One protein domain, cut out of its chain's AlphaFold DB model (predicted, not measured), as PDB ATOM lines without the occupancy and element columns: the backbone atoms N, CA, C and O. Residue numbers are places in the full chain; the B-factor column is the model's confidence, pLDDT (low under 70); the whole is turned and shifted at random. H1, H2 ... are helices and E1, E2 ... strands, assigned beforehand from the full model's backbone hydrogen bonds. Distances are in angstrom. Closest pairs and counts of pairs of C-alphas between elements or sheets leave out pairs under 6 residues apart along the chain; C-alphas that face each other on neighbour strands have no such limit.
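This is residues 11 to 82 of the 109 residues of a protein of Lasius niger (UniProt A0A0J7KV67). With little regular structure, this is a loose, elongated tangle of loops: the small hairpin E1 and E2 makes one end, and the short helix H1 with E3 makes the other. Residues 11 to 28 and 41 to 71, with no named element, span the length between. The 72 printed residues hold E1, E2, H1 and E3 in that order, a mixed class with only 17 residues in named elements; E1 and E2 form an antiparallel sheet. The radius of gyration of the C-alphas is 15.0 A, the spans 45 by 27 by 18 A.

E1, residues 29 to 32, and E2, residues 37 to 40, are a hairpin, antiparallel at 162 degrees; N 30 and O 39 are 2.9 A apart, N 38 and O 31 2.8 A, both within hydrogen-bond range. H1, residues 72 to 77, has every O i to N i+4 pair within range. E3, residues 79 to 81, pairs with no named strand and meets H1 only through their link. E1 is apart from H1 and E3.

E1 begins at C-alpha 29 (106.475, 114.270, 123.709) and is 6.8 A long, E2 7.2 A, H1 8.6 A and E3 7.0 A, ending at C-alpha 81 (88.321, 84.060, 131.024).

The farthest C-alphas, of Gly 42 and Glu 77, are 45.4 A apart. The printed part has no cut, the link from E2 to H1 is long, and no printed residue is under 70 in pLDDT.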
ATOM      1  N   LYS A  11      94.227  87.401 136.422       92.31
ATOM      2  CA  LYS A  11      93.350  88.208 137.273       92.31
ATOM      3  C   LYS A  11      94.122  89.357 137.921       92.31
ATOM      4  O   LYS A  11      93.559  90.424 138.127       92.31
ATOM      5  N   ASN A  12      95.395  89.117 138.230       91.38
ATOM      6  CA  ASN A  12      96.246  90.037 138.970       91.38
ATOM      7  C   ASN A  12      97.003  90.970 138.020       91.38
ATOM      8  O   ASN A  12      97.419  90.574 136.929       91.38
ATOM      9  N   PHE A  13      97.233  92.200 138.471       90.56
ATOM     10  CA  PHE A  13      98.000  93.209 137.746       90.56
ATOM     11  C   PHE A  13      99.437  93.275 138.261       90.56
ATOM     12  O   PHE A  13      99.708  93.018 139.436       90.56
ATOM     13  N   THR A  14     100.371  93.641 137.384       89.12
ATOM     14  CA  THR A  14     101.728  93.993 137.810       89.12
ATOM     15  C   THR A  14     101.707  95.264 138.655       89.12
ATOM     16  O   THR A  14     100.788  96.075 138.564       89.12
ATOM     17  N   LYS A  15     102.748  95.461 139.472       88.75
ATOM     18  CA  LYS A  15     102.873  96.666 140.303       88.75
ATOM     19  C   LYS A  15     102.873  97.943 139.441       88.75
ATOM     20  O   LYS A  15     103.329  97.888 138.292       88.75
ATOM     21  N   PRO A  16     102.441  99.094 139.995       87.38
ATOM     22  CA  PRO A  16     102.499 100.375 139.297       87.38
ATOM     23  C   PRO A  16     103.868 100.628 138.651       87.38
ATOM     24  O   PRO A  16     104.907 100.291 139.221       87.38
ATOM     25  N   ASN A  17     103.857 101.216 137.451       84.81
ATOM     26  CA  ASN A  17     105.036 101.503 136.619       84.81
ATOM     27  C   ASN A  17     105.809 100.279 136.083       84.81
ATOM     28  O   ASN A  17     106.855 100.451 135.457       84.81
ATOM     29  N   GLN A  18     105.311  99.048 136.252       86.75
ATOM     30  CA  GLN A  18     105.921  97.852 135.659       86.75
ATOM     31  C   GLN A  18     105.140  97.358 134.441       86.75
ATOM     32  O   GLN A  18     103.921  97.247 134.487       86.75
ATOM     33  N   TYR A  19     105.856  97.024 133.360       86.75
ATOM     34  CA  TYR A  19     105.294  96.468 132.114       86.75
ATOM     35  C   TYR A  19     104.152  97.295 131.501       86.75
ATOM     36  O   TYR A  19     103.330  96.769 130.755       86.75
ATOM     37  N   ILE A  20     104.130  98.599 131.778       88.69
ATOM     38  CA  ILE A  20     103.080  99.517 131.341       88.69
ATOM     39  C   ILE A  20     103.053  99.687 129.822       88.69
ATOM     40  O   ILE A  20     104.060  99.511 129.137       88.69
ATOM     41  N   LYS A  21     101.908 100.101 129.293       89.75
ATOM     42  CA  LYS A  21     101.787 100.707 127.967       89.75
ATOM     43  C   LYS A  21     101.035 102.013 128.117       89.75
ATOM     44  O   LYS A  21     100.137 102.103 128.944       89.75
ATOM     45  N   CYS A  22     101.412 103.012 127.333       90.12
ATOM     46  CA  CYS A  22     100.780 104.319 127.388       90.12
ATOM     47  C   CYS A  22     100.459 104.845 125.992       90.12
ATOM     48  O   CYS A  22     101.116 104.517 124.999       90.12
ATOM     49  N   PHE A  23      99.433 105.688 125.953       91.88
ATOM     50  CA  PHE A  23      99.182 106.597 124.850       91.88
ATOM     51  C   PHE A  23      99.973 107.878 125.096       91.88
ATOM     52  O   PHE A  23     100.053 108.362 126.224       91.88
ATOM     53  N   HIS A  24     100.575 108.412 124.040       93.38
ATOM     54  CA  HIS A  24     101.416 109.600 124.115       93.38
ATOM     55  C   HIS A  24     100.682 110.771 123.469       93.38
ATOM     56  O   HIS A  24     100.072 110.594 122.416       93.38
ATOM     57  N   ASN A  25     100.771 111.962 124.067       92.56
ATOM     58  CA  ASN A  25     100.349 113.189 123.400       92.56
ATOM     59  C   ASN A  25     101.477 113.653 122.451       92.56
ATOM     60  O   ASN A  25     102.527 114.088 122.946       92.56
ATOM     61  N   PRO A  26     101.291 113.574 121.120       92.75
ATOM     62  CA  PRO A  26     102.329 113.929 120.155       92.75
ATOM     63  C   PRO A  26     102.670 115.425 120.152       92.75
ATOM     64  O   PRO A  26     103.743 115.791 119.690       92.75
ATOM     65  N   GLU A  27     101.819 116.288 120.708       94.44
ATOM     66  CA  GLU A  27     102.094 117.727 120.823       94.44
ATOM     67  C   GLU A  27     103.079 118.055 121.953       94.44
ATOM     68  O   GLU A  27     103.568 119.177 122.046       94.44
ATOM     69  N   ARG A  28     103.359 117.097 122.848       93.50
ATOM     70  CA  ARG A  28     104.180 117.324 124.048       93.50
ATOM     71  C   ARG A  28     105.428 116.459 124.118       93.50
ATOM     72  O   ARG A  28     106.412 116.887 124.720       93.50
ATOM     73  N   VAL A  29     105.378 115.239 123.588       94.69
ATOM     74  CA  VAL A  29     106.475 114.270 123.709       94.69
ATOM     75  C   VAL A  29     107.504 114.509 122.609       94.69
ATOM     76  O   VAL A  29     107.181 114.465 121.428       94.69
ATOM     77  N   VAL A  30     108.758 114.715 123.012       94.94
ATOM     78  CA  VAL A  30     109.897 114.928 122.102       94.94
ATOM     79  C   VAL A  30     110.605 113.613 121.805       94.94
ATOM     80  O   VAL A  30     111.064 113.365 120.694       94.94
ATOM     81  N   THR A  31     110.715 112.749 122.811       94.88
ATOM     82  CA  THR A  31     111.395 111.459 122.689       94.88
ATOM     83  C   THR A  31     110.586 110.402 123.413       94.88
ATOM     84  O   THR A  31     110.182 110.599 124.559       94.88
ATOM     85  N   LEU A  32     110.353 109.273 122.746       92.88
ATOM     86  CA  LEU A  32     109.502 108.200 123.242       92.88
ATOM     87  C   LEU A  32     110.256 106.876 123.318       92.88
ATOM     88  O   LEU A  32     111.051 106.533 122.445       92.88
ATOM     89  N   HIS A  33     109.948 106.113 124.356       90.56
ATOM     90  CA  HIS A  33     110.096 104.672 124.367       90.56
ATOM     91  C   HIS A  33     108.711 104.055 124.125       90.56
ATOM     92  O   HIS A  33     107.680 104.653 124.425       90.56
ATOM     93  N   ASN A  34     108.644 102.824 123.621       83.19
ATOM     94  CA  ASN A  34     107.366 102.164 123.323       83.19
ATOM     95  C   ASN A  34     106.518 101.839 124.576       83.19
ATOM     96  O   ASN A  34     105.456 101.225 124.448       83.19
ATOM     97  N   HIS A  35     106.995 102.169 125.779       88.94
ATOM     98  CA  HIS A  35     106.267 102.020 127.040       88.94
ATOM     99  C   HIS A  35     106.072 103.338 127.807       88.94
ATOM    100  O   HIS A  35     105.179 103.376 128.648       88.94
ATOM    101  N   PHE A  36     106.882 104.376 127.568       90.19
ATOM    102  CA  PHE A  36     106.851 105.641 128.315       90.19
ATOM    103  C   PHE A  36     107.605 106.757 127.572       90.19
ATOM    104  O   PHE A  36     108.525 106.465 126.803       90.19
ATOM    105  N   PRO A  37     107.273 108.040 127.804       93.06
ATOM    106  CA  PRO A  37     108.037 109.148 127.247       93.06
ATOM    107  C   PRO A  37     109.389 109.302 127.959       93.06
ATOM    108  O   PRO A  37     109.489 109.124 129.172       93.06
ATOM    109  N   LEU A  38     110.426 109.651 127.198       92.88
ATOM    110  CA  LEU A  38     111.777 109.925 127.702       92.88
ATOM    111  C   LEU A  38     112.026 111.426 127.891       92.88
ATOM    112  O   LEU A  38     112.728 111.815 128.820       92.88
ATOM    113  N   ALA A  39     111.448 112.267 127.027       94.88
ATOM    114  CA  ALA A  39     111.577 113.721 127.098       94.88
ATOM    115  C   ALA A  39     110.305 114.420 126.599       94.88
ATOM    116  O   ALA A  39     109.673 113.965 125.638       94.88
ATOM    117  N   CYS A  40     109.956 115.538 127.238       96.06
ATOM    118  CA  CYS A  40     108.775 116.343 126.940       96.06
ATOM    119  C   CYS A  40     109.152 117.822 126.785       96.06
ATOM    120  O   CYS A  40     110.166 118.277 127.314       96.06
ATOM    121  N   LEU A  41     108.345 118.573 126.036       95.62
ATOM    122  CA  LEU A  41     108.573 119.997 125.798       95.62
ATOM    123  C   LEU A  41     108.400 120.816 127.085       95.62
ATOM    124  O   LEU A  41     107.411 120.662 127.802       95.62
ATOM    125  N   GLY A  42     109.354 121.714 127.343       91.62
ATOM    126  CA  GLY A  42     109.284 122.752 128.379       91.62
ATOM    127  C   GLY A  42     109.406 122.284 129.834       91.62
ATOM    128  O   GLY A  42     109.620 123.119 130.707       91.62
ATOM    129  N   ALA A  43     109.285 120.984 130.119       89.19
ATOM    130  CA  ALA A  43     109.357 120.428 131.469       89.19
ATOM    131  C   ALA A  43     109.597 118.907 131.450       89.19
ATOM    132  O   ALA A  43     109.665 118.272 130.396       89.19
ATOM    133  N   GLY A  44     109.676 118.307 132.642       91.62
ATOM    134  CA  GLY A  44     109.627 116.856 132.800       91.62
ATOM    135  C   GLY A  44     108.313 116.252 132.290       91.62
ATOM    136  O   GLY A  44     107.272 116.910 132.243       91.62
ATOM    137  N   CYS A  45     108.359 114.978 131.905       93.00
ATOM    138  CA  CYS A  45     107.169 114.255 131.479       93.00
ATOM    139  C   CYS A  45     106.286 113.869 132.666       93.00
ATOM    140  O   CYS A  45     106.773 113.405 133.694       93.00
ATOM    141  N   THR A  46     104.976 113.989 132.483       91.12
ATOM    142  CA  THR A  46     103.960 113.524 133.430       91.12
ATOM    143  C   THR A  46     103.165 112.381 132.814       91.12
ATOM    144  O   THR A  46     102.898 112.389 131.611       91.12
ATOM    145  N   SER A  47     102.748 111.422 133.634       88.81
ATOM    146  CA  SER A  47     101.852 110.337 133.237       88.81
ATOM    147  C   SER A  47     100.596 110.337 134.104       88.81
ATOM    148  O   SER A  47     100.618 110.782 135.250       88.81
ATOM    149  N   TYR A  48      99.502 109.835 133.536       90.19
ATOM    150  CA  TYR A  48      98.252 109.589 134.244       90.19
ATOM    151  C   TYR A  48      97.935 108.091 134.142       90.19
ATOM    152  O   TYR A  48      97.889 107.575 133.017       90.19
ATOM    153  N   PRO A  49      97.802 107.366 135.267       90.75
ATOM    154  CA  PRO A  49      97.395 105.968 135.238       90.75
ATOM    155  C   PRO A  49      95.930 105.860 134.804       90.75
ATOM    156  O   PRO A  49      95.131 106.744 135.082       90.75
ATOM    157  N   ILE A  50      95.583 104.776 134.116       91.62
ATOM    158  CA  ILE A  50      94.185 104.445 133.831       91.62
ATOM    159  C   ILE A  50      93.731 103.445 134.890       91.62
ATOM    160  O   ILE A  50      94.459 102.486 135.163       91.62
ATOM    161  N   GLU A  51      92.554 103.680 135.465       91.94
ATOM    162  CA  GLU A  51      91.949 102.788 136.451       91.94
ATOM    163  C   GLU A  51      91.619 101.423 135.829       91.94
ATOM    164  O   GLU A  51      91.337 101.296 134.630       91.94
ATOM    165  N   THR A  52      91.682 100.368 136.640       91.25
ATOM    166  CA  THR A  52      91.525  98.987 136.155       91.25
ATOM    167  C   THR A  52      90.109  98.669 135.679       91.25
ATOM    168  O   THR A  52      89.911  97.724 134.915       91.25
ATOM    169  N   GLU A  53      89.134  99.470 136.098       92.25
ATOM    170  CA  GLU A  53      87.739  99.399 135.680       92.25
ATOM    171  C   GLU A  53      87.555  99.939 134.252       92.25
ATOM    172  O   GLU A  53      86.667  99.479 133.532       92.25
ATOM    173  N   ASP A  54      88.426 100.860 133.824       92.50
ATOM    174  CA  ASP A  54      88.360 101.513 132.516       92.50
ATOM    175  C   ASP A  54      89.196 100.788 131.453       92.50
ATOM    176  O   ASP A  54      88.838 100.776 130.268       92.50
ATOM    177  N   ALA A  55      90.327 100.181 131.840       90.81
ATOM    178  CA  ALA A  55      91.224  99.523 130.895       90.81
ATOM    179  C   ALA A  55      91.936  98.279 131.440       90.81
ATOM    180  O   ALA A  55      92.440  98.232 132.558       90.81
ATOM    181  N   GLN A  56      92.097  97.296 130.550       90.19
ATOM    182  CA  GLN A  56      92.892  96.091 130.773       90.19
ATOM    183  C   GLN A  56      94.010  96.010 129.733       90.19
ATOM    184  O   GLN A  56      93.758  95.833 128.538       90.19
ATOM    185  N   LEU A  57      95.262  96.061 130.189       88.62
ATOM    186  CA  LEU A  57      96.398  95.732 129.337       88.62
ATOM    187  C   LEU A  57      96.485  94.212 129.174       88.62
ATOM    188  O   LEU A  57      96.644  93.479 130.151       88.62
ATOM    189  N   GLN A  58      96.393  93.750 127.931       85.25
ATOM    190  CA  GLN A  58      96.586  92.352 127.560       85.25
ATOM    191  C   GLN A  58      97.937  92.201 126.870       85.25
ATOM    192  O   GLN A  58      98.254  92.949 125.941       85.25
ATOM    193  N   HIS A  59      98.736  91.226 127.302       81.31
ATOM    194  CA  HIS A  59     100.018  90.926 126.672       81.31
ATOM    195  C   HIS A  59     100.037  89.483 126.173       81.31
ATOM    196  O   HIS A  59     100.013  88.540 126.959       81.31
ATOM    197  N   TYR A  60     100.108  89.310 124.856       75.94
ATOM    198  CA  TYR A  60     100.069  87.999 124.211       75.94
ATOM    199  C   TYR A  60     101.446  87.334 124.296       75.94
ATOM    200  O   TYR A  60     102.342  87.611 123.495       75.94
ATOM    201  N   ARG A  61     101.642  86.476 125.297       75.75
ATOM    202  CA  ARG A  61     102.810  85.595 125.399       75.75
ATOM    203  C   ARG A  61     102.367  84.181 125.723       75.75
ATOM    204  O   ARG A  61     101.442  83.980 126.494       75.75
ATOM    205  N   ALA A  62     103.106  83.220 125.177       77.56
ATOM    206  CA  ALA A  62     102.962  81.817 125.542       77.56
ATOM    207  C   ALA A  62     103.429  81.535 126.985       77.56
ATOM    208  O   ALA A  62     102.945  80.599 127.611       77.56
ATOM    209  N   ASP A  63     104.365  82.338 127.508       82.31
ATOM    210  CA  ASP A  63     104.895  82.189 128.864       82.31
ATOM    211  C   ASP A  63     105.410  83.523 129.444       82.31
ATOM    212  O   ASP A  63     105.554  84.537 128.750       82.31
ATOM    213  N   CYS A  64     105.712  83.521 130.736       82.25
ATOM    214  CA  CYS A  64     106.248  84.644 131.479       82.25
ATOM    215  C   CYS A  64     107.612  85.106 130.968       82.25
ATOM    216  O   CYS A  64     108.489  84.328 130.588       82.25
ATOM    217  N   VAL A  65     107.829  86.418 131.042       86.12
ATOM    218  CA  VAL A  65     109.147  87.013 130.806       86.12
ATOM    219  C   VAL A  65     110.131  86.593 131.895       86.12
ATOM    220  O   VAL A  65     109.766  86.448 133.061       86.12
ATOM    221  N   ARG A  66     111.410  86.459 131.527       85.38
ATOM    222  CA  ARG A  66     112.489  86.031 132.436       85.38
ATOM    223  C   ARG A  66     112.527  86.837 133.738       85.38
ATOM    224  O   ARG A  66     112.732  86.266 134.805       85.38
ATOM    225  N   SER A  67     112.300  88.144 133.651       84.31
ATOM    226  CA  SER A  67     112.277  89.074 134.782       84.31
ATOM    227  C   SER A  67     111.131  88.829 135.772       84.31
ATOM    228  O   SER A  67     111.253  89.215 136.928       84.31
ATOM    229  N   LEU A  68     110.054  88.152 135.360       84.19
ATOM    230  CA  LEU A  68     108.923  87.781 136.218       84.19
ATOM    231  C   LEU A  68     108.961  86.318 136.668       84.19
ATOM    232  O   LEU A  68     108.042  85.885 137.350       84.19
ATOM    233  N   LYS A  69     109.997  85.537 136.332       85.12
ATOM    234  CA  LYS A  69     110.013  84.082 136.577       85.12
ATOM    235  C   LYS A  69     109.699  83.700 138.032       85.12
ATOM    236  O   LYS A  69     109.031  82.699 138.253       85.12
ATOM    237  N   LYS A  70     110.137  84.510 139.005       87.75
ATOM    238  CA  LYS A  70     109.908  84.263 140.440       87.75
ATOM    239  C   LYS A  70     108.449  84.446 140.876       87.75
ATOM    240  O   LYS A  70     108.006  83.731 141.757       87.75
ATOM    241  N   THR A  71     107.724  85.382 140.266       87.25
ATOM    242  CA  THR A  71     106.326  85.715 140.607       87.25
ATOM    243  C   THR A  71     105.336  85.209 139.558       87.25
ATOM    244  O   THR A  71     104.135  85.371 139.694       87.25
ATOM    245  N   CYS A  72     105.830  84.615 138.471       87.19
ATOM    246  CA  CYS A  72     105.048  84.169 137.321       87.19
ATOM    247  C   CYS A  72     103.928  83.196 137.698       87.19
ATOM    248  O   CYS A  72     102.835  83.276 137.139       87.19
ATOM    249  N   VAL A  73     104.210  82.296 138.642       89.44
ATOM    250  CA  VAL A  73     103.263  81.282 139.119       89.44
ATOM    251  C   VAL A  73     101.977  81.949 139.605       89.44
ATOM    252  O   VAL A  73     100.897  81.580 139.156       89.44
ATOM    253  N   GLU A  74     102.094  83.034 140.377       88.06
ATOM    254  CA  GLU A  74     100.951  83.804 140.884       88.06
ATOM    255  C   GLU A  74     100.070  84.363 139.760       88.06
ATOM    256  O   GLU A  74      98.853  84.432 139.911       88.06
ATOM    257  N   TYR A  75     100.656  84.747 138.622       89.19
ATOM    258  CA  TYR A  75      99.899  85.271 137.483       89.19
ATOM    259  C   TYR A  75      99.286  84.167 136.617       89.19
ATOM    260  O   TYR A  75      98.195  84.370 136.078       89.19
ATOM    261  N   ARG A  76      99.976  83.024 136.465       86.00
ATOM    262  CA  ARG A  76      99.517  81.885 135.647       86.00
ATOM    263  C   ARG A  76      98.410  81.094 136.336       86.00
ATOM    264  O   ARG A  76      97.428  80.754 135.683       86.00
ATOM    265  N   GLU A  77      98.561  80.820 137.629       89.88
ATOM    266  CA  GLU A  77      97.577  80.046 138.397       89.88
ATOM    267  C   GLU A  77      96.297  80.852 138.650       89.88
ATOM    268  O   GLU A  77      95.204  80.294 138.645       89.88
ATOM    269  N   ASN A  78      96.405  82.179 138.762       90.88
ATOM    270  CA  ASN A  78      95.253  83.070 138.900       90.88
ATOM    271  C   ASN A  78      94.839  83.653 137.546       90.88
ATOM    272  O   ASN A  78      94.974  84.857 137.313       90.88
ATOM    273  N   SER A  79      94.343  82.805 136.645       91.25
ATOM    274  CA  SER A  79      93.812  83.236 135.349       91.25
ATOM    275  C   SER A  79      92.282  83.272 135.319       91.25
ATOM    276  O   SER A  79      91.604  82.533 136.031       91.25
ATOM    277  N   VAL A  80      91.736  84.167 134.500       94.06
ATOM    278  CA  VAL A  80      90.296  84.319 134.262       94.06
ATOM    279  C   VAL A  80      90.017  84.369 132.769       94.06
ATOM    280  O   VAL A  80      90.867  84.795 131.980       94.06
ATOM    281  N   ILE A  81      88.814  83.938 132.393       94.31
ATOM    282  CA  ILE A  81      88.321  84.060 131.024       94.31
ATOM    283  C   ILE A  81      87.858  85.504 130.791       94.31
ATOM    284  O   ILE A  81      87.046  86.033 131.546       94.31
ATOM    285  N   ASP A  82      88.358  86.118 129.727       93.12
ATOM    286  CA  ASP A  82      88.027  87.457 129.258       93.12
ATOM    287  C   ASP A  82      87.693  87.397 127.761       93.12
ATOM    288  O   ASP A  82      88.563  87.280 126.894       93.12
TER     289      ASP A  82